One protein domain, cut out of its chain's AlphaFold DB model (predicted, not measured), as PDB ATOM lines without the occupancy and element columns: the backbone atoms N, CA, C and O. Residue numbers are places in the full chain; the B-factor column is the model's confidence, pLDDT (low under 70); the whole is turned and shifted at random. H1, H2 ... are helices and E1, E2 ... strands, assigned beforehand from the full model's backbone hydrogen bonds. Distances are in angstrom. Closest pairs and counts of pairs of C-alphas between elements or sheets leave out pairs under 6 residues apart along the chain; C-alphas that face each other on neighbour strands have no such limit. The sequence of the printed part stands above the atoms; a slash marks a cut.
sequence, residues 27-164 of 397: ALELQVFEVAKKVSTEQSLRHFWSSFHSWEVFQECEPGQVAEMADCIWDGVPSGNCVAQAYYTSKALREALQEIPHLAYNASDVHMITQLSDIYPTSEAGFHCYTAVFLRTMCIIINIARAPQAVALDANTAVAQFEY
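What this domain is: This is residues 27 to 164 of the 397 residues of an uncharacterized protein of Corynespora cassiicola Philippines (UniProt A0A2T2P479). A strongly twisted sheet of four strands has one face covered by two long helices, H1 and H4, which cross at a steep tilt, while short H5 folds back from the end of H4. Small H2 and H3 lie at one end of the long axis, the loop residues 118 to 124 stick out, and the tail with E5 swings to the side of the sheet away from the helices. The 138 printed residues include five named helices followed by five named strands; the sheet's order is E1, E2, E3, E4, all antiparallel, and the class is mixed. The whole is compact, with a radius of gyration of the C-alphas of 15.6 A and spans of 48 by 34 by 24 A.

How they stand to each other: H1, residues 27 to 46, is on the sheet of E1, residues 110 to 115, E2, 128 to 134, E3, 138 to 142, and E4, 151 to 154. Its height is 8.8 A, over E3 and E4, along the strands at 0 degrees to E3 on the local plane. H2, residues 51 to 58, and H3, 66 to 74, are not on the sheet; they are close but not clearly touching, with closest C-alphas Phe 58 and Val 66, 6.8 A apart. H4, residues 82 to 98, is on the same face as H1, over E2 at a height of 7.9 A: two layers, helices on one face of a sheet. H1 and H4 touch, closest at the C-alphas of Val 39 and Leu 93, 6.1 A, opposite ways at a steep tilt of 47 degrees. H5, residues 104 to 109, forms a helical hairpin with H4 and only grazes the sheet. E1 to E4 form a meander, each strand the antiparallel neighbour of the one before: N 111 and O 132 are 2.8 A apart, N 133 and O 140 2.8 A, and N 139 and O 153 2.7 A, within hydrogen-bond range. E5, residues 162 to 164, pairs with no named strand. Every O i to N i+4 pair is within range in H1 and H4, against 2 of 4 in H2, 3 of 5 in H3 and 0 of 2 in H5, where 3 of 3 O i to N i+3 pairs are.

Where its parts are: H1 begins at C-alpha 27 (41.474, 49.889, -30.508) and spans 29.1 A; H4 spans 24.2 A from C-alpha 82 (22.645, 26.549, -24.449). E2 spans 18.5 A and E1 16.2 A. E5 ends at C-alpha 164 (28.150, 28.057, -36.645).

The domain as a whole: The C-alphas farthest apart, Ala 27 and Glu 60, are 48.6 A apart. The printed part has no cut, and E1 to E2 is the long link. Residues 48 to 80, 115 to 127 and 155 to 164 have pLDDT under 70.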
ATOM      1  N   ALA A  27      40.698  50.235 -31.692       89.75
ATOM      2  CA  ALA A  27      41.474  49.889 -30.508       89.75
ATOM      3  C   ALA A  27      40.615  49.616 -29.255       89.75
ATOM      4  O   ALA A  27      40.984  48.757 -28.456       89.75
ATOM      5  N   LEU A  28      39.483  50.304 -29.069       91.62
ATOM      6  CA  LEU A  28      38.532  50.019 -27.986       91.62
ATOM      7  C   LEU A  28      37.800  48.702 -28.241       91.62
ATOM      8  O   LEU A  28      37.706  47.871 -27.345       91.62
ATOM      9  N   GLU A  29      37.349  48.468 -29.472       92.56
ATOM     10  CA  GLU A  29      36.640  47.231 -29.826       92.56
ATOM     11  C   GLU A  29      37.530  45.988 -29.672       92.56
ATOM     12  O   GLU A  29      37.081  44.949 -29.186       92.56
ATOM     13  N   LEU A  30      38.826  46.109 -29.975       93.56
ATOM     14  CA  LEU A  30      39.811  45.061 -29.690       93.56
ATOM     15  C   LEU A  30      39.985  44.802 -28.187       93.56
ATOM     16  O   LEU A  30      40.190  43.658 -27.789       93.56
ATOM     17  N   GLN A  31      39.871  45.828 -27.340       96.12
ATOM     18  CA  GLN A  31      39.897  45.633 -25.889       96.12
ATOM     19  C   GLN A  31      38.639  44.910 -25.396       96.12
ATOM     20  O   GLN A  31      38.758  43.987 -24.592       96.12
ATOM     21  N   VAL A  32      37.455  45.248 -25.926       94.94
ATOM     22  CA  VAL A  32      36.214  44.492 -25.662       94.94
ATOM     23  C   VAL A  32      36.388  43.024 -26.066       94.94
ATOM     24  O   VAL A  32      35.997  42.125 -25.322       94.94
ATOM     25  N   PHE A  33      37.035  42.759 -27.205       95.38
ATOM     26  CA  PHE A  33      37.309  41.397 -27.661       95.38
ATOM     27  C   PHE A  33      38.243  40.614 -26.725       95.38
ATOM     28  O   PHE A  33      37.990  39.437 -26.455       95.38
ATOM     29  N   GLU A  34      39.282  41.239 -26.173       96.50
ATOM     30  CA  GLU A  34      40.152  40.575 -25.194       96.50
ATOM     31  C   GLU A  34      39.420  40.259 -23.879       96.50
ATOM     32  O   GLU A  34      39.586  39.161 -23.336       96.50
ATOM     33  N   VAL A  35      38.533  41.146 -23.412       97.69
ATOM     34  CA  VAL A  35      37.646  40.861 -22.267       97.69
ATOM     35  C   VAL A  35      36.722  39.683 -22.587       97.69
ATOM     36  O   VAL A  35      36.631  38.735 -21.805       97.69
ATOM     37  N   ALA A  36      36.107  39.678 -23.772       95.44
ATOM     38  CA  ALA A  36      35.245  38.593 -24.235       95.44
ATOM     39  C   ALA A  36      35.970  37.237 -24.296       95.44
ATOM     40  O   ALA A  36      35.412  36.224 -23.873       95.44
ATOM     41  N   LYS A  37      37.228  37.193 -24.760       91.94
ATOM     42  CA  LYS A  37      38.051  35.968 -24.759       91.94
ATOM     43  C   LYS A  37      38.299  35.440 -23.349       91.94
ATOM     44  O   LYS A  37      38.186  34.230 -23.128       91.94
ATOM     45  N   LYS A  38      38.623  36.331 -22.406       93.69
ATOM     46  CA  LYS A  38      38.839  35.970 -20.999       93.69
ATOM     47  C   LYS A  38      37.563  35.391 -20.389       93.69
ATOM     48  O   LYS A  38      37.595  34.269 -19.891       93.69
ATOM     49  N   VAL A  39      36.439  36.097 -20.529       94.81
ATOM     50  CA  VAL A  39      35.130  35.650 -20.027       94.81
ATOM     51  C   VAL A  39      34.733  34.315 -20.652       94.81
ATOM     52  O   VAL A  39      34.396  33.385 -19.931       94.81
ATOM     53  N   SER A  40      34.844  34.171 -21.974       88.56
ATOM     54  CA  SER A  40      34.555  32.912 -22.672       88.56
ATOM     55  C   SER A  40      35.352  31.738 -22.096       88.56
ATOM     56  O   SER A  40      34.794  30.670 -21.846       88.56
ATOM     57  N   THR A  41      36.648  31.946 -21.845       80.75
ATOM     58  CA  THR A  41      37.525  30.920 -21.270       80.75
ATOM     59  C   THR A  41      37.083  30.563 -19.852       80.75
ATOM     60  O   THR A  41      36.867  29.389 -19.558       80.75
ATOM     61  N   GLU A  42      36.873  31.554 -18.986       88.06
ATOM     62  CA  GLU A  42      36.444  31.338 -17.599       88.06
ATOM     63  C   GLU A  42      35.087  30.630 -17.513       88.06
ATOM     64  O   GLU A  42      34.940  29.668 -16.760       88.06
ATOM     65  N   GLN A  43      34.113  31.050 -18.318       88.12
ATOM     66  CA  GLN A  43      32.779  30.451 -18.335       88.12
ATOM     67  C   GLN A  43      32.801  29.026 -18.895       88.12
ATOM     68  O   GLN A  43      32.106  28.156 -18.373       88.12
ATOM     69  N   SER A  44      33.661  28.741 -19.880       78.25
ATOM     70  CA  SER A  44      33.847  27.375 -20.389       78.25
ATOM     71  C   SER A  44      34.457  26.411 -19.364       78.25
ATOM     72  O   SER A  44      34.237  25.207 -19.456       78.25
ATOM     73  N   LEU A  45      35.202  26.932 -18.381       73.56
ATOM     74  CA  LEU A  45      35.755  26.147 -17.273       73.56
ATOM     75  C   LEU A  45      34.756  25.974 -16.120       73.56
ATOM     76  O   LEU A  45      34.866  25.012 -15.363       73.56
ATOM     77  N   ARG A  46      33.803  26.902 -15.969       77.38
ATOM     78  CA  ARG A  46      32.790  26.888 -14.900       77.38
ATOM     79  C   ARG A  46      31.550  26.075 -15.253       77.38
ATOM     80  O   ARG A  46      30.952  25.487 -14.356       77.38
ATOM     81  N   HIS A  47      31.167  26.051 -16.528       70.94
ATOM     82  CA  HIS A  47      29.922  25.437 -16.970       70.94
ATOM     83  C   HIS A  47      30.168  24.205 -17.838       70.94
ATOM     84  O   HIS A  47      30.746  24.278 -18.920       70.94
ATOM     85  N   PHE A  48      29.632  23.070 -17.402       64.00
ATOM     86  CA  PHE A  48      29.528  21.858 -18.203       64.00
ATOM     87  C   PHE A  48      28.225  21.887 -19.006       64.00
ATOM     88  O   PHE A  48      27.172  22.293 -18.511       64.00
ATOM     89  N   TRP A  49      28.273  21.469 -20.270       57.50
ATOM     90  CA  TRP A  49      27.058  21.380 -21.078       57.50
ATOM     91  C   TRP A  49      26.200  20.208 -20.608       57.50
ATOM     92  O   TRP A  49      26.655  19.063 -20.594       57.50
ATOM     93  N   SER A  50      24.947  20.482 -20.248       52.06
ATOM     94  CA  SER A  50      23.952  19.433 -20.072       52.06
ATOM     95  C   SER A  50      22.556  19.944 -20.394       52.06
ATOM     96  O   SER A  50      22.025  20.802 -19.697       52.06
ATOM     97  N   SER A  51      21.945  19.384 -21.436       52.44
ATOM     98  CA  SER A  51      20.509  19.538 -21.682       52.44
ATOM     99  C   SER A  51      19.668  18.776 -20.653       52.44
ATOM    100  O   SER A  51      18.554  19.184 -20.353       52.44
ATOM    101  N   PHE A  52      20.208  17.696 -20.089       46.06
ATOM    102  CA  PHE A  52      19.477  16.744 -19.256       46.06
ATOM    103  C   PHE A  52      19.144  17.301 -17.863       46.06
ATOM    104  O   PHE A  52      17.976  17.367 -17.498       46.06
ATOM    105  N   HIS A  53      20.143  17.817 -17.141       47.56
ATOM    106  CA  HIS A  53      19.957  18.285 -15.760       47.56
ATOM    107  C   HIS A  53      19.043  19.511 -15.658       47.56
ATOM    108  O   HIS A  53      18.330  19.665 -14.677       47.56
ATOM    109  N   SER A  54      19.021  20.381 -16.673       50.62
ATOM    110  CA  SER A  54      18.088  21.510 -16.687       50.62
ATOM    111  C   SER A  54      16.638  21.065 -16.869       50.62
ATOM    112  O   SER A  54      15.747  21.631 -16.251       50.62
ATOM    113  N   TRP A  55      16.397  20.038 -17.688       51.22
ATOM    114  CA  TRP A  55      15.048  19.522 -17.918       51.22
ATOM    115  C   TRP A  55      14.491  18.803 -16.690       51.22
ATOM    116  O   TRP A  55      13.319  18.988 -16.388       51.22
ATOM    117  N   GLU A  56      15.315  18.049 -15.959       47.72
ATOM    118  CA  GLU A  56      14.900  17.400 -14.706       47.72
ATOM    119  C   GLU A  56      14.404  18.407 -13.661       47.72
ATOM    120  O   GLU A  56      13.442  18.130 -12.956       47.72
ATOM    121  N   VAL A  57      15.002  19.601 -13.593       48.75
ATOM    122  CA  VAL A  57      14.586  20.612 -12.610       48.75
ATOM    123  C   VAL A  57      13.286  21.317 -13.015       48.75
ATOM    124  O   VAL A  57      12.471  21.635 -12.153       48.75
ATOM    125  N   PHE A  58      13.053  21.534 -14.314       53.53
ATOM    126  CA  PHE A  58      11.814  22.164 -14.790       53.53
ATOM    127  C   PHE A  58      10.614  21.210 -14.852       53.53
ATOM    128  O   PHE A  58       9.487  21.679 -14.996       53.53
ATOM    129  N   GLN A  59      10.822  19.894 -14.729       48.47
ATOM    130  CA  GLN A  59       9.728  18.912 -14.695       48.47
ATOM    131  C   GLN A  59       8.803  19.079 -13.484       48.47
ATOM    132  O   GLN A  59       7.649  18.668 -13.551       48.47
ATOM    133  N   GLU A  60       9.280  19.704 -12.407       48.78
ATOM    134  CA  GLU A  60       8.493  19.945 -11.192       48.78
ATOM    135  C   GLU A  60       7.876  21.363 -11.133       48.78
ATOM    136  O   GLU A  60       7.224  21.705 -10.149       48.78
ATOM    137  N   CYS A  61       8.060  22.203 -12.164       52.16
ATOM    138  CA  CYS A  61       7.546  23.579 -12.192       52.16
ATOM    139  C   CYS A  61       6.137  23.678 -12.793       52.16
ATOM    140  O   CYS A  61       5.894  23.198 -13.900       52.16
ATOM    141  N   GLU A  62       5.246  24.445 -12.158       60.25
ATOM    142  CA  GLU A  62       4.007  24.883 -12.811       60.25
ATOM    143  C   GLU A  62       4.309  25.904 -13.938       60.25
ATOM    144  O   GLU A  62       5.266  26.679 -13.824       60.25
ATOM    145  N   PRO A  63       3.490  26.001 -15.007       49.62
ATOM    146  CA  PRO A  63       3.768  26.837 -16.189       49.62
ATOM    147  C   PRO A  63       4.050  28.331 -15.933       49.62
ATOM    148  O   PRO A  63       4.676  28.983 -16.764       49.62
ATOM    149  N   GLY A  64       3.614  28.885 -14.798       52.97
ATOM    150  CA  GLY A  64       3.913  30.267 -14.390       52.97
ATOM    151  C   GLY A  64       5.195  30.433 -13.563       52.97
ATOM    152  O   GLY A  64       5.704  31.542 -13.455       52.97
ATOM    153  N   GLN A  65       5.729  29.346 -13.000       53.22
ATOM    154  CA  GLN A  65       6.893  29.348 -12.103       53.22
ATOM    155  C   GLN A  65       8.217  29.184 -12.846       53.22
ATOM    156  O   GLN A  65       9.273  29.477 -12.294       53.22
ATOM    157  N   VAL A  66       8.176  28.735 -14.103       52.34
ATOM    158  CA  VAL A  66       9.371  28.478 -14.922       52.34
ATOM    159  C   VAL A  66      10.252  29.724 -15.036       52.34
ATOM    160  O   VAL A  66      11.470  29.614 -14.934       52.34
ATOM    161  N   ALA A  67       9.651  30.905 -15.204       54.00
ATOM    162  CA  ALA A  67      10.392  32.162 -15.305       54.00
ATOM    163  C   ALA A  67      11.082  32.545 -13.984       54.00
ATOM    164  O   ALA A  67      12.234  32.963 -14.004       54.00
ATOM    165  N   GLU A  68      10.412  32.351 -12.845       54.69
ATOM    166  CA  GLU A  68      10.954  32.665 -11.514       54.69
ATOM    167  C   GLU A  68      12.024  31.651 -11.073       54.69
ATOM    168  O   GLU A  68      13.053  32.023 -10.513       54.69
ATOM    169  N   MET A  69      11.813  30.359 -11.351       53.44
ATOM    170  CA  MET A  69      12.767  29.299 -11.013       53.44
ATOM    171  C   MET A  69      13.979  29.274 -11.934       53.44
ATOM    172  O   MET A  69      15.055  28.901 -11.469       53.44
ATOM    173  N   ALA A  70      13.843  29.677 -13.203       54.47
ATOM    174  CA  ALA A  70      14.981  29.776 -14.109       54.47
ATOM    175  C   ALA A  70      16.105  30.596 -13.462       54.47
ATOM    176  O   ALA A  70      17.218  30.092 -13.331       54.47
ATOM    177  N   ASP A  71      15.799  31.783 -12.942       53.59
ATOM    178  CA  ASP A  71      16.800  32.649 -12.313       53.59
ATOM    179  C   ASP A  71      17.506  31.976 -11.117       53.59
ATOM    180  O   ASP A  71      18.723  32.091 -10.975       53.59
ATOM    181  N   CYS A  72      16.793  31.188 -10.303       52.22
ATOM    182  CA  CYS A  72      17.367  30.505  -9.135       52.22
ATOM    183  C   CYS A  72      18.180  29.242  -9.463       52.22
ATOM    184  O   CYS A  72      19.170  28.951  -8.792       52.22
ATOM    185  N   ILE A  73      17.758  28.458 -10.457       52.41
ATOM    186  CA  ILE A  73      18.400  27.179 -10.818       52.41
ATOM    187  C   ILE A  73      19.778  27.434 -11.397       52.41
ATOM    188  O   ILE A  73      20.751  26.733 -11.110       52.41
ATOM    189  N   TRP A  74      19.845  28.458 -12.231       52.72
ATOM    190  CA  TRP A  74      21.041  28.769 -12.958       52.72
ATOM    191  C   TRP A  74      22.156  29.205 -11.985       52.72
ATOM    192  O   TRP A  74      23.309  28.848 -12.215       52.72
ATOM    193  N   ASP A  75      21.844  29.958 -10.920       51.38
ATOM    194  CA  ASP A  75      22.862  30.570 -10.045       51.38
ATOM    195  C   ASP A  75      23.604  29.530  -9.167       51.38
ATOM    196  O   ASP A  75      24.661  29.828  -8.604       51.38
ATOM    197  N   GLY A  76      23.085  28.296  -9.053       48.78
ATOM    198  CA  GLY A  76      23.599  27.261  -8.144       48.78
ATOM    199  C   GLY A  76      24.198  26.007  -8.790       48.78
ATOM    200  O   GLY A  76      24.804  25.204  -8.077       48.78
ATOM    201  N   VAL A  77      24.048  25.802 -10.104       50.62
ATOM    202  CA  VAL A  77      24.437  24.541 -10.760       50.62
ATOM    203  C   VAL A  77      25.492  24.791 -11.850       50.62
ATOM    204  O   VAL A  77      25.248  25.549 -12.787       50.62
ATOM    205  N   PRO A  78      26.663  24.119 -11.807       58.59
ATOM    206  CA  PRO A  78      27.710  24.261 -12.822       58.59
ATOM    207  C   PRO A  78      27.360  23.562 -14.148       58.59
ATOM    208  O   PRO A  78      28.237  23.330 -14.975       58.59
ATOM    209  N   SER A  79      26.099  23.187 -14.371       60.47
ATOM    210  CA  SER A  79      25.629  22.568 -15.605       60.47
ATOM    211  C   SER A  79      24.463  23.356 -16.188       60.47
ATOM    212  O   SER A  79      23.537  23.753 -15.487       60.47
ATOM    213  N   GLY A  80      24.525  23.609 -17.493       66.56
ATOM    214  CA  GLY A  80      23.493  24.367 -18.184       66.56
ATOM    215  C   GLY A  80      23.361  23.989 -19.648       66.56
ATOM    216  O   GLY A  80      24.322  23.552 -20.287       66.56
ATOM    217  N   ASN A  81      22.148  24.145 -20.173       77.69
ATOM    218  CA  ASN A  81      21.887  24.049 -21.605       77.69
ATOM    219  C   ASN A  81      22.390  25.320 -22.329       77.69
ATOM    220  O   ASN A  81      22.971  26.218 -21.716       77.69
ATOM    221  N   CYS A  82      22.187  25.407 -23.648       81.38
ATOM    222  CA  CYS A  82      22.645  26.549 -24.449       81.38
ATOM    223  C   CYS A  82      22.080  27.899 -23.968       81.38
ATOM    224  O   CYS A  82      22.777  28.906 -24.058       81.38
ATOM    225  N   VAL A  83      20.862  27.924 -23.415       80.62
ATOM    226  CA  VAL A  83      20.225  29.138 -22.882       80.62
ATOM    227  C   VAL A  83      20.961  29.616 -21.638       80.62
ATOM    228  O   VAL A  83      21.399  30.761 -21.587       80.62
ATOM    229  N   ALA A  84      21.170  28.729 -20.669       81.56
ATOM    230  CA  ALA A  84      21.861  29.064 -19.428       81.56
ATOM    231  C   ALA A  84      23.299  29.502 -19.658       81.56
ATOM    232  O   ALA A  84      23.770  30.483 -19.096       81.56
ATOM    233  N   GLN A  85      23.997  28.780 -20.530       85.81
ATOM    234  CA  GLN A  85      25.366  29.097 -20.887       85.81
ATOM    235  C   GLN A  85      25.474  30.468 -21.558       85.81
ATOM    236  O   GLN A  85      26.367  31.243 -21.217       85.81
ATOM    237  N   ALA A  86      24.550  30.798 -22.465       86.56
ATOM    238  CA  ALA A  86      24.479  32.124 -23.067       86.56
ATOM    239  C   ALA A  86      24.098  33.203 -22.039       86.56
ATOM    240  O   ALA A  86      24.670  34.291 -22.055       86.56
ATOM    241  N   TYR A  87      23.193  32.908 -21.104       87.56
ATOM    242  CA  TYR A  87      22.828  33.820 -20.021       87.56
ATOM    243  C   TYR A  87      24.028  34.144 -19.118       87.56
ATOM    244  O   TYR A  87      24.389  35.316 -18.991       87.56
ATOM    245  N   TYR A  88      24.710  33.124 -18.584       89.69
ATOM    246  CA  TYR A  88      25.892  33.293 -17.730       89.69
ATOM    247  C   TYR A  88      27.025  34.021 -18.416       89.69
ATOM    248  O   TYR A  88      27.621  34.935 -17.846       89.69
ATOM    249  N   THR A  89      27.287  33.648 -19.664       92.06
ATOM    250  CA  THR A  89      28.310  34.305 -20.471       92.06
ATOM    251  C   THR A  89      27.973  35.776 -20.689       92.06
ATOM    252  O   THR A  89      28.844  36.628 -20.533       92.06
ATOM    253  N   SER A  90      26.709  36.098 -20.981       90.69
ATOM    254  CA  SER A  90      26.263  37.484 -21.163       90.69
ATOM    255  C   SER A  90      26.377  38.288 -19.869       90.69
ATOM    256  O   SER A  90      26.903  39.396 -19.894       90.69
ATOM    257  N   LYS A  91      25.921  37.734 -18.736       92.56
ATOM    258  CA  LYS A  91      26.006  38.373 -17.412       92.56
ATOM    259  C   LYS A  91      27.460  38.667 -17.037       92.56
ATOM    260  O   LYS A  91      27.799  39.826 -16.818       92.56
ATOM    261  N   ALA A  92      28.323  37.652 -17.090       94.88
ATOM    262  CA  ALA A  92      29.739  37.790 -16.764       94.88
ATOM    263  C   ALA A  92      30.469  38.778 -17.688       94.88
ATOM    264  O   ALA A  92      31.346  39.510 -17.239       94.88
ATOM    265  N   LEU A  93      30.105  38.832 -18.975       96.12
ATOM    266  CA  LEU A  93      30.696  39.791 -19.904       96.12
ATOM    267  C   LEU A  93      30.289  41.230 -19.583       96.12
ATOM    268  O   LEU A  93      31.138  42.116 -19.622       96.12
ATOM    269  N   ARG A  94      29.021  41.470 -19.232       96.25
ATOM    270  CA  ARG A  94      28.566  42.804 -18.811       96.25
ATOM    271  C   ARG A  94      29.280  43.266 -17.549       96.25
ATOM    272  O   ARG A  94      29.774  44.387 -17.531       96.25
ATOM    273  N   GLU A  95      29.369  42.400 -16.543       96.19
ATOM    274  CA  GLU A  95      30.073  42.684 -15.287       96.19
ATOM    275  C   GLU A  95      31.550  43.016 -15.554       96.19
ATOM    276  O   GLU A  95      32.026  44.079 -15.161       96.19
ATOM    277  N   ALA A  96      32.247  42.183 -16.336       97.06
ATOM    278  CA  ALA A  96      33.653  42.407 -16.675       97.06
ATOM    279  C   ALA A  96      33.893  43.707 -17.469       97.06
ATOM    280  O   ALA A  96      34.926  44.353 -17.300       97.06
ATOM    281  N   LEU A  97      32.956  44.107 -18.338       96.56
ATOM    282  CA  LEU A  97      33.040  45.382 -19.058       96.56
ATOM    283  C   LEU A  97      32.771  46.578 -18.135       96.56
ATOM    284  O   LEU A  97      33.449  47.596 -18.260       96.56
ATOM    285  N   GLN A  98      31.831  46.459 -17.192       96.31
ATOM    286  CA  GLN A  98      31.512  47.510 -16.215       96.31
ATOM    287  C   GLN A  98      32.664  47.802 -15.247       96.31
ATOM    288  O   GLN A  98      32.823  48.945 -14.820       96.31
ATOM    289  N   GLU A  99      33.494  46.806 -14.934       97.00
ATOM    290  CA  GLU A  99      34.693  46.975 -14.102       97.00
ATOM    291  C   GLU A  99      35.795  47.815 -14.772       97.00
ATOM    292  O   GLU A  99      36.705  48.295 -14.094       97.00
ATOM    293  N   ILE A 100      35.727  48.021 -16.092       96.69
ATOM    294  CA  ILE A 100      36.721  48.769 -16.867       96.69
ATOM    295  C   ILE A 100      36.087  50.100 -17.316       96.69
ATOM    296  O   ILE A 100      35.317  50.108 -18.278       96.69
ATOM    297  N   PRO A 101      36.408  51.249 -16.680       95.56
ATOM    298  CA  PRO A 101      35.647  52.492 -16.852       95.56
ATOM    299  C   PRO A 101      35.458  52.958 -18.300       95.56
ATOM    300  O   PRO A 101      34.389  53.448 -18.655       95.56
ATOM    301  N   HIS A 102      36.467  52.790 -19.159       94.12
ATOM    302  CA  HIS A 102      36.393  53.197 -20.567       94.12
ATOM    303  C   HIS A 102      35.707  52.175 -21.487       94.12
ATOM    304  O   HIS A 102      35.475  52.500 -22.647       94.12
ATOM    305  N   LEU A 103      35.380  50.973 -20.997       95.06
ATOM    306  CA  LEU A 103      34.614  49.940 -21.713       95.06
ATOM    307  C   LEU A 103      33.203  49.745 -21.139       95.06
ATOM    308  O   LEU A 103      32.390  49.055 -21.748       95.06
ATOM    309  N   ALA A 104      32.890  50.358 -19.995       94.38
ATOM    310  CA  ALA A 104      31.629  50.161 -19.280       94.38
ATOM    311  C   ALA A 104      30.387  50.435 -20.141       94.38
ATOM    312  O   ALA A 104      29.362  49.774 -19.976       94.38
ATOM    313  N   TYR A 105      30.484  51.364 -21.096       92.31
ATOM    314  CA  TYR A 105      29.396  51.653 -22.029       92.31
ATOM    315  C   TYR A 105      29.069  50.463 -22.947       92.31
ATOM    316  O   TYR A 105      27.912  50.284 -23.299       92.31
ATOM    317  N   ASN A 106      30.037  49.598 -23.273       92.62
ATOM    318  CA  ASN A 106      29.806  48.421 -24.116       92.62
ATOM    319  C   ASN A 106      29.023  47.311 -23.408       92.62
ATOM    320  O   ASN A 106      28.584  46.365 -24.057       92.62
ATOM    321  N   ALA A 107      28.814  47.400 -22.091       92.31
ATOM    322  CA  ALA A 107      27.997  46.427 -21.372       92.31
ATOM    323  C   ALA A 107      26.531  46.433 -21.850       92.31
ATOM    324  O   ALA A 107      25.877  45.388 -21.819       92.31
ATOM    325  N   SER A 108      26.010  47.571 -22.331       86.50
ATOM    326  CA  SER A 108      24.667  47.633 -22.928       86.50
ATOM    327  C   SER A 108      24.581  46.966 -24.299       86.50
ATOM    328  O   SER A 108      23.491  46.563 -24.693       86.50
ATOM    329  N   ASP A 109      25.717  46.812 -24.983       86.50
ATOM    330  CA  ASP A 109      25.810  46.213 -26.320       86.50
ATOM    331  C   ASP A 109      25.946  44.682 -26.264       86.50
ATOM    332  O   ASP A 109      26.090  44.025 -27.295       86.50
ATOM    333  N   VAL A 110      25.944  44.092 -25.061       87.12
ATOM    334  CA  VAL A 110      25.987  42.640 -24.854       87.12
ATOM    335  C   VAL A 110      24.568  42.078 -24.873       87.12
ATOM    336  O   VAL A 110      23.761  42.336 -23.971       87.12
ATOM    337  N   HIS A 111      24.288  41.212 -25.840       82.69
ATOM    338  CA  HIS A 111      22.989  40.582 -26.043       82.69
ATOM    339  C   HIS A 111      23.083  39.060 -25.993       82.69
ATOM    340  O   HIS A 111      24.068  38.454 -26.410       82.69
ATOM    341  N   MET A 112      22.008  38.434 -25.523       85.44
ATOM    342  CA  MET A 112      21.771  37.016 -25.755       85.44
ATOM    343  C   MET A 112      20.959  36.887 -27.043       85.44
ATOM    344  O   MET A 112      19.900  37.501 -27.168       85.44
ATOM    345  N   ILE A 113      21.460  36.108 -27.993       79.62
ATOM    346  CA  ILE A 113      20.829  35.867 -29.289       79.62
ATOM    347  C   ILE A 113      20.353  34.423 -29.333       79.62
ATOM    348  O   ILE A 113      21.038  33.519 -28.853       79.62
ATOM    349  N   THR A 114      19.179  34.216 -29.917       71.69
ATOM    350  CA  THR A 114      18.625  32.894 -30.202       71.69
ATOM    351  C   THR A 114      18.570  32.685 -31.709       71.69
ATOM    352  O   THR A 114      18.176  33.583 -32.455       71.69
ATOM    353  N   GLN A 115      18.978  31.505 -32.168       64.56
ATOM    354  CA  GLN A 115      18.703  31.062 -33.527       64.56
ATOM    355  C   GLN A 115      17.226  30.660 -33.595       64.56
ATOM    356  O   GLN A 115      16.859  29.537 -33.250       64.56
ATOM    357  N   LEU A 116      16.367  31.588 -34.014       51.12
ATOM    358  CA  LEU A 116      15.014  31.250 -34.438       51.12
ATOM    359  C   LEU A 116      15.092  30.808 -35.899       51.12
ATOM    360  O   LEU A 116      15.428  31.604 -36.770       51.12
ATOM    361  N   SER A 117      14.799  29.536 -36.172       50.38
ATOM    362  CA  SER A 117      14.327  29.166 -37.510       50.38
ATOM    363  C   SER A 117      13.010  29.899 -37.772       50.38
ATOM    364  O   SER A 117      12.277  30.127 -36.810       50.38
ATOM    365  N   ASP A 118      12.656  30.177 -39.027       43.56
ATOM    366  CA  ASP A 118      11.392  30.820 -39.462       43.56
ATOM    367  C   ASP A 118      10.090  30.085 -39.042       43.56
ATOM    368  O   ASP A 118       8.995  30.357 -39.532       43.56
ATOM    369  N   ILE A 119      10.197  29.109 -38.147       42.81
ATOM    370  CA  ILE A 119       9.141  28.271 -37.616       42.81
ATOM    371  C   ILE A 119       8.826  28.769 -36.205       42.81
ATOM    372  O   ILE A 119       9.726  28.942 -35.382       42.81
ATOM    373  N   TYR A 120       7.538  28.980 -35.924       46.62
ATOM    374  CA  TYR A 120       7.047  29.286 -34.582       46.62
ATOM    375  C   TYR A 120       7.698  28.364 -33.540       46.62
ATOM    376  O   TYR A 120       7.761  27.152 -33.766       46.62
ATOM    377  N   PRO A 121       8.171  28.905 -32.404       43.12
ATOM    378  CA  PRO A 121       8.839  28.111 -31.391       43.12
ATOM    379  C   PRO A 121       7.878  27.059 -30.815       43.12
ATOM    380  O   PRO A 121       7.016  27.365 -29.998       43.12
ATOM    381  N   THR A 122       8.026  25.808 -31.246       44.03
ATOM    382  CA  THR A 122       7.403  24.630 -30.625       44.03
ATOM    383  C   THR A 122       8.402  23.944 -29.697       44.03
ATOM    384  O   THR A 122       9.601  24.019 -29.948       44.03
ATOM    385  N   SER A 123       7.945  23.190 -28.695       43.09
ATOM    386  CA  SER A 123       8.811  22.391 -27.803       43.09
ATOM    387  C   SER A 123       9.740  21.397 -28.525       43.09
ATOM    388  O   SER A 123      10.688  20.905 -27.923       43.09
ATOM    389  N   GLU A 124       9.476  21.099 -29.801       38.34
ATOM    390  CA  GLU A 124      10.266  20.208 -30.662       38.34
ATOM    391  C   GLU A 124      11.354  20.929 -31.484       38.34
ATOM    392  O   GLU A 124      12.220  20.275 -32.068       38.34
ATOM    393  N   ALA A 125      11.336  22.265 -31.559       43.56
ATOM    394  CA  ALA A 125      12.310  23.015 -32.344       43.56
ATOM    395  C   ALA A 125      13.609  23.186 -31.546       43.56
ATOM    396  O   ALA A 125      13.608  23.607 -30.391       43.56
ATOM    397  N   GLY A 126      14.742  22.841 -32.159       54.66
ATOM    398  CA  GLY A 126      16.054  23.008 -31.545       54.66
ATOM    399  C   GLY A 126      16.418  24.485 -31.429       54.66
ATOM    400  O   GLY A 126      17.020  25.039 -32.343       54.66
ATOM    401  N   PHE A 127      16.074  25.127 -30.314       62.59
ATOM    402  CA  PHE A 127      16.533  26.484 -30.020       62.59
ATOM    403  C   PHE A 127      17.999  26.448 -29.593       62.59
ATOM    404  O   PHE A 127      18.393  25.664 -28.724       62.59
ATOM    405  N   HIS A 128      18.819  27.311 -30.188       75.38
ATOM    406  CA  HIS A 128      20.214  27.475 -29.794       75.38
ATOM    407  C   HIS A 128      20.487  28.930 -29.433       75.38
ATOM    408  O   HIS A 128      20.315  29.817 -30.266       75.38
ATOM    409  N   CYS A 129      20.935  29.166 -28.200       79.88
ATOM    410  CA  CYS A 129      21.287  30.497 -27.716       79.88
ATOM    411  C   CYS A 129      22.804  30.685 -27.625       79.88
ATOM    412  O   CYS A 129      23.557  29.739 -27.378       79.88
ATOM    413  N   TYR A 130      23.252  31.924 -27.808       84.69
ATOM    414  CA  TYR A 130      24.642  32.350 -27.640       84.69
ATOM    415  C   TYR A 130      24.717  33.833 -27.247       84.69
ATOM    416  O   TYR A 130      23.732  34.564 -27.342       84.69
ATOM    417  N   THR A 131      25.879  34.282 -26.780       90.75
ATOM    418  CA  THR A 131      26.136  35.693 -26.462       90.75
ATOM    419  C   THR A 131      26.718  36.394 -27.682       90.75
ATOM    420  O   THR A 131      27.600  35.848 -28.347       90.75
ATOM    421  N   ALA A 132      26.263  37.612 -27.954       85.62
ATOM    422  CA  ALA A 132      26.826  38.493 -28.964       85.62
ATOM    423  C   ALA A 132      27.083  39.893 -28.391       85.62
ATOM    424  O   ALA A 132      26.366  40.340 -27.498       85.62
ATOM    425  N   VAL A 133      28.089  40.587 -28.916       88.31
ATOM    426  CA  VAL A 133      28.334  42.010 -28.661       88.31
ATOM    427  C   VAL A 133      28.385  42.730 -29.995       88.31
ATOM    428  O   VAL A 133      29.256  42.426 -30.812       88.31
ATOM    429  N   PHE A 134      27.462  43.660 -30.223       82.44
ATOM    430  CA  PHE A 134      27.419  44.433 -31.463       82.44
ATOM    431  C   PHE A 134      28.195  45.733 -31.281       82.44
ATOM    432  O   PHE A 134      27.748  46.642 -30.590       82.44
ATOM    433  N   LEU A 135      29.367  45.815 -31.901       85.19
ATOM    434  CA  LEU A 135      30.195  47.016 -31.924       85.19
ATOM    435  C   LEU A 135      30.094  47.676 -33.306       85.19
ATOM    436  O   LEU A 135      29.418  47.182 -34.210       85.19
ATOM    437  N   ARG A 136      30.761  48.817 -33.491       82.75
ATOM    438  CA  ARG A 136      30.653  49.594 -34.732       82.75
ATOM    439  C   ARG A 136      31.373  48.928 -35.896       82.75
ATOM    440  O   ARG A 136      30.877  48.991 -37.015       82.75
ATOM    441  N   THR A 137      32.560  48.362 -35.656       81.75
ATOM    442  CA  THR A 137      33.374  47.726 -36.707       81.75
ATOM    443  C   THR A 137      33.416  46.211 -36.600       81.75
ATOM    444  O   THR A 137      33.890  45.560 -37.528       81.75
ATOM    445  N   MET A 138      32.892  45.629 -35.518       85.88
ATOM    446  CA  MET A 138      32.819  44.180 -35.365       85.88
ATOM    447  C   MET A 138      31.622  43.693 -34.541       85.88
ATOM    448  O   MET A 138      31.098  44.401 -33.690       85.88
ATOM    449  N   CYS A 139      31.229  42.443 -34.752       84.88
ATOM    450  CA  CYS A 139      30.365  41.675 -33.870       84.88
ATOM    451  C   CYS A 139      31.197  40.591 -33.184       84.88
ATOM    452  O   CYS A 139      31.848  39.788 -33.851       84.88
ATOM    453  N   ILE A 140      31.164  40.531 -31.857       89.06
ATOM    454  CA  ILE A 140      31.824  39.467 -31.096       89.06
ATOM    455  C   ILE A 140      30.782  38.410 -30.749       89.06
ATOM    456  O   ILE A 140      29.739  38.745 -30.208       89.06
ATOM    457  N   ILE A 141      31.059  37.140 -31.025       86.94
ATOM    458  CA  ILE A 141      30.196  36.000 -30.704       86.94
ATOM    459  C   ILE A 141      30.892  35.117 -29.669       86.94
ATOM    460  O   ILE A 141      32.050  34.737 -29.847       86.94
ATOM    461  N   ILE A 142      30.167  34.732 -28.618       89.25
ATOM    462  CA  ILE A 142      30.590  33.735 -27.636       89.25
ATOM    463  C   ILE A 142      29.527  32.642 -27.546       89.25
ATOM    464  O   ILE A 142      28.390  32.876 -27.143       89.25
ATOM    465  N   ASN A 143      29.910  31.419 -27.900       86.25
ATOM    466  CA  ASN A 143      29.020  30.264 -27.905       86.25
ATOM    467  C   ASN A 143      29.680  29.109 -27.150       86.25
ATOM    468  O   ASN A 143      30.123  28.153 -27.778       86.25
ATOM    469  N   ILE A 144      29.758  29.188 -25.816       83.06
ATOM    470  CA  ILE A 144      30.487  28.197 -25.000       83.06
ATOM    471  C   ILE A 144      29.943  26.764 -25.133       83.06
ATOM    472  O   ILE A 144      30.715  25.813 -25.037       83.06
ATOM    473  N   ALA A 145      28.658  26.607 -25.477       75.56
ATOM    474  CA  ALA A 145      28.029  25.314 -25.773       75.56
ATOM    475  C   ALA A 145      28.677  24.593 -26.960       75.56
ATOM    476  O   ALA A 145      28.681  23.364 -27.038       75.56
ATOM    477  N   ARG A 146      29.207  25.362 -27.915       70.56
ATOM    478  CA  ARG A 146      29.883  24.835 -29.101       70.56
ATOM    479  C   ARG A 146      31.384  25.059 -29.027       70.56
ATOM    480  O   ARG A 146      32.123  24.171 -29.449       70.56
ATOM    481  N   ALA A 147      31.850  26.193 -28.504       71.62
ATOM    482  CA  ALA A 147      33.248  26.578 -28.430       71.62
ATOM    483  C   ALA A 147      33.665  27.458 -27.250       71.62
ATOM    484  O   ALA A 147      33.042  28.481 -27.005       71.62
ATOM    485  N   PRO A 148      34.805  27.138 -26.604       72.94
ATOM    486  CA  PRO A 148      35.267  27.845 -25.412       72.94
ATOM    487  C   PRO A 148      35.871  29.227 -25.708       72.94
ATOM    488  O   PRO A 148      36.371  29.880 -24.796       72.94
ATOM    489  N   GLN A 149      35.867  29.683 -26.964       78.50
ATOM    490  CA  GLN A 149      36.522  30.920 -27.394       78.50
ATOM    491  C   GLN A 149      35.525  31.896 -28.019       78.50
ATOM    492  O   GLN A 149      34.656  31.496 -28.797       78.50
ATOM    493  N   ALA A 150      35.723  33.181 -27.722       88.19
ATOM    494  CA  ALA A 150      35.063  34.284 -28.402       88.19
ATOM    495  C   ALA A 150      35.605  34.441 -29.831       88.19
ATOM    496  O   ALA A 150      36.798  34.240 -30.075       88.19
ATOM    497  N   VAL A 151      34.750  34.855 -30.766       84.06
ATOM    498  CA  VAL A 151      35.130  35.151 -32.153       84.06
ATOM    499  C   VAL A 151      34.658  36.545 -32.537       84.06
ATOM    500  O   VAL A 151      33.515  36.884 -32.270       84.06
ATOM    501  N   ALA A 152      35.517  37.337 -33.176       86.19
ATOM    502  CA  ALA A 152      35.154  38.630 -33.746       86.19
ATOM    503  C   ALA A 152      34.883  38.499 -35.255       86.19
ATOM    504  O   ALA A 152      35.655  37.869 -35.980       86.19
ATOM    505  N   LEU A 153      33.796  39.108 -35.715       78.62
ATOM    506  CA  LEU A 153      33.360  39.222 -37.107       78.62
ATOM    507  C   LEU A 153      33.356  40.698 -37.495       78.62
ATOM    508  O   LEU A 153      32.938  41.500 -36.676       78.62
ATOM    509  N   ASP A 154      33.759  41.092 -38.702       73.62
ATOM    510  CA  ASP A 154      33.645  42.501 -39.124       73.62
ATOM    511  C   ASP A 154      32.156  42.912 -39.218       73.62
ATOM    512  O   ASP A 154      31.324  42.117 -39.655       73.62
ATOM    513  N   ALA A 155      31.789  44.129 -38.813       64.56
ATOM    514  CA  ALA A 155      30.399  44.603 -38.843       64.56
ATOM    515  C   ALA A 155      29.857  44.756 -40.275       64.56
ATOM    516  O   ALA A 155      28.647  44.711 -40.485       64.56
ATOM    517  N   ASN A 156      30.744  44.882 -41.270       54.72
ATOM    518  CA  ASN A 156      30.363  44.866 -42.687       54.72
ATOM    519  C   ASN A 156      30.019  43.461 -43.198       54.72
ATOM    520  O   ASN A 156      29.544  43.309 -44.323       54.72
ATOM    521  N   THR A 157      30.261  42.431 -42.390       49.22
ATOM    522  CA  THR A 157      29.779  41.081 -42.656       49.22
ATOM    523  C   THR A 157      28.405  40.939 -42.021       49.22
ATOM    524  O   THR A 157      28.277  41.025 -40.802       49.22
ATOM    525  N   ALA A 158      27.367  40.768 -42.838       41.06
ATOM    526  CA  ALA A 158      25.985  40.701 -42.380       41.06
ATOM    527  C   ALA A 158      25.810  39.611 -41.304       41.06
ATOM    528  O   ALA A 158      25.787  38.420 -41.595       41.06
ATOM    529  N   VAL A 159      25.676  40.022 -40.037       41.00
ATOM    530  CA  VAL A 159      25.590  39.112 -38.877       41.00
ATOM    531  C   VAL A 159      24.366  38.185 -38.956       41.00
ATOM    532  O   VAL A 159      24.378  37.088 -38.404       41.00
ATOM    533  N   ALA A 160      23.343  38.581 -39.720       36.09
ATOM    534  CA  ALA A 160      22.158  37.776 -40.020       36.09
ATOM    535  C   ALA A 160      22.445  36.514 -40.863       36.09
ATOM    536  O   ALA A 160      21.550  35.700 -41.061       36.09
ATOM    537  N   GLN A 161      23.674  36.342 -41.355       40.59
ATOM    538  CA  GLN A 161      24.034  35.296 -42.303       40.59
ATOM    539  C   GLN A 161      25.123  34.365 -41.762       40.59
ATOM    540  O   GLN A 161      25.872  33.839 -42.561       40.59
ATOM    541  N   PHE A 162      25.279  34.125 -40.455       39.25
ATOM    542  CA  PHE A 162      26.296  33.166 -39.988       39.25
ATOM    543  C   PHE A 162      25.703  31.937 -39.306       39.25
ATOM    544  O   PHE A 162      25.080  32.022 -38.252       39.25
ATOM    545  N   GLU A 163      25.974  30.767 -39.885       41.91
ATOM    546  CA  GLU A 163      25.733  29.468 -39.268       41.91
ATOM    547  C   GLU A 163      27.039  28.968 -38.629       41.91
ATOM    548  O   GLU A 163      28.092  28.873 -39.274       41.91
ATOM    549  N   TYR A 164      27.001  28.651 -37.330       38.91
ATOM    550  CA  TYR A 164      28.150  28.057 -36.645       38.91
ATOM    551  C   TYR A 164      28.178  26.546 -36.891       38.91
ATOM    552  O   TYR A 164      27.520  25.777 -36.188       38.91
TER     553      TYR A 164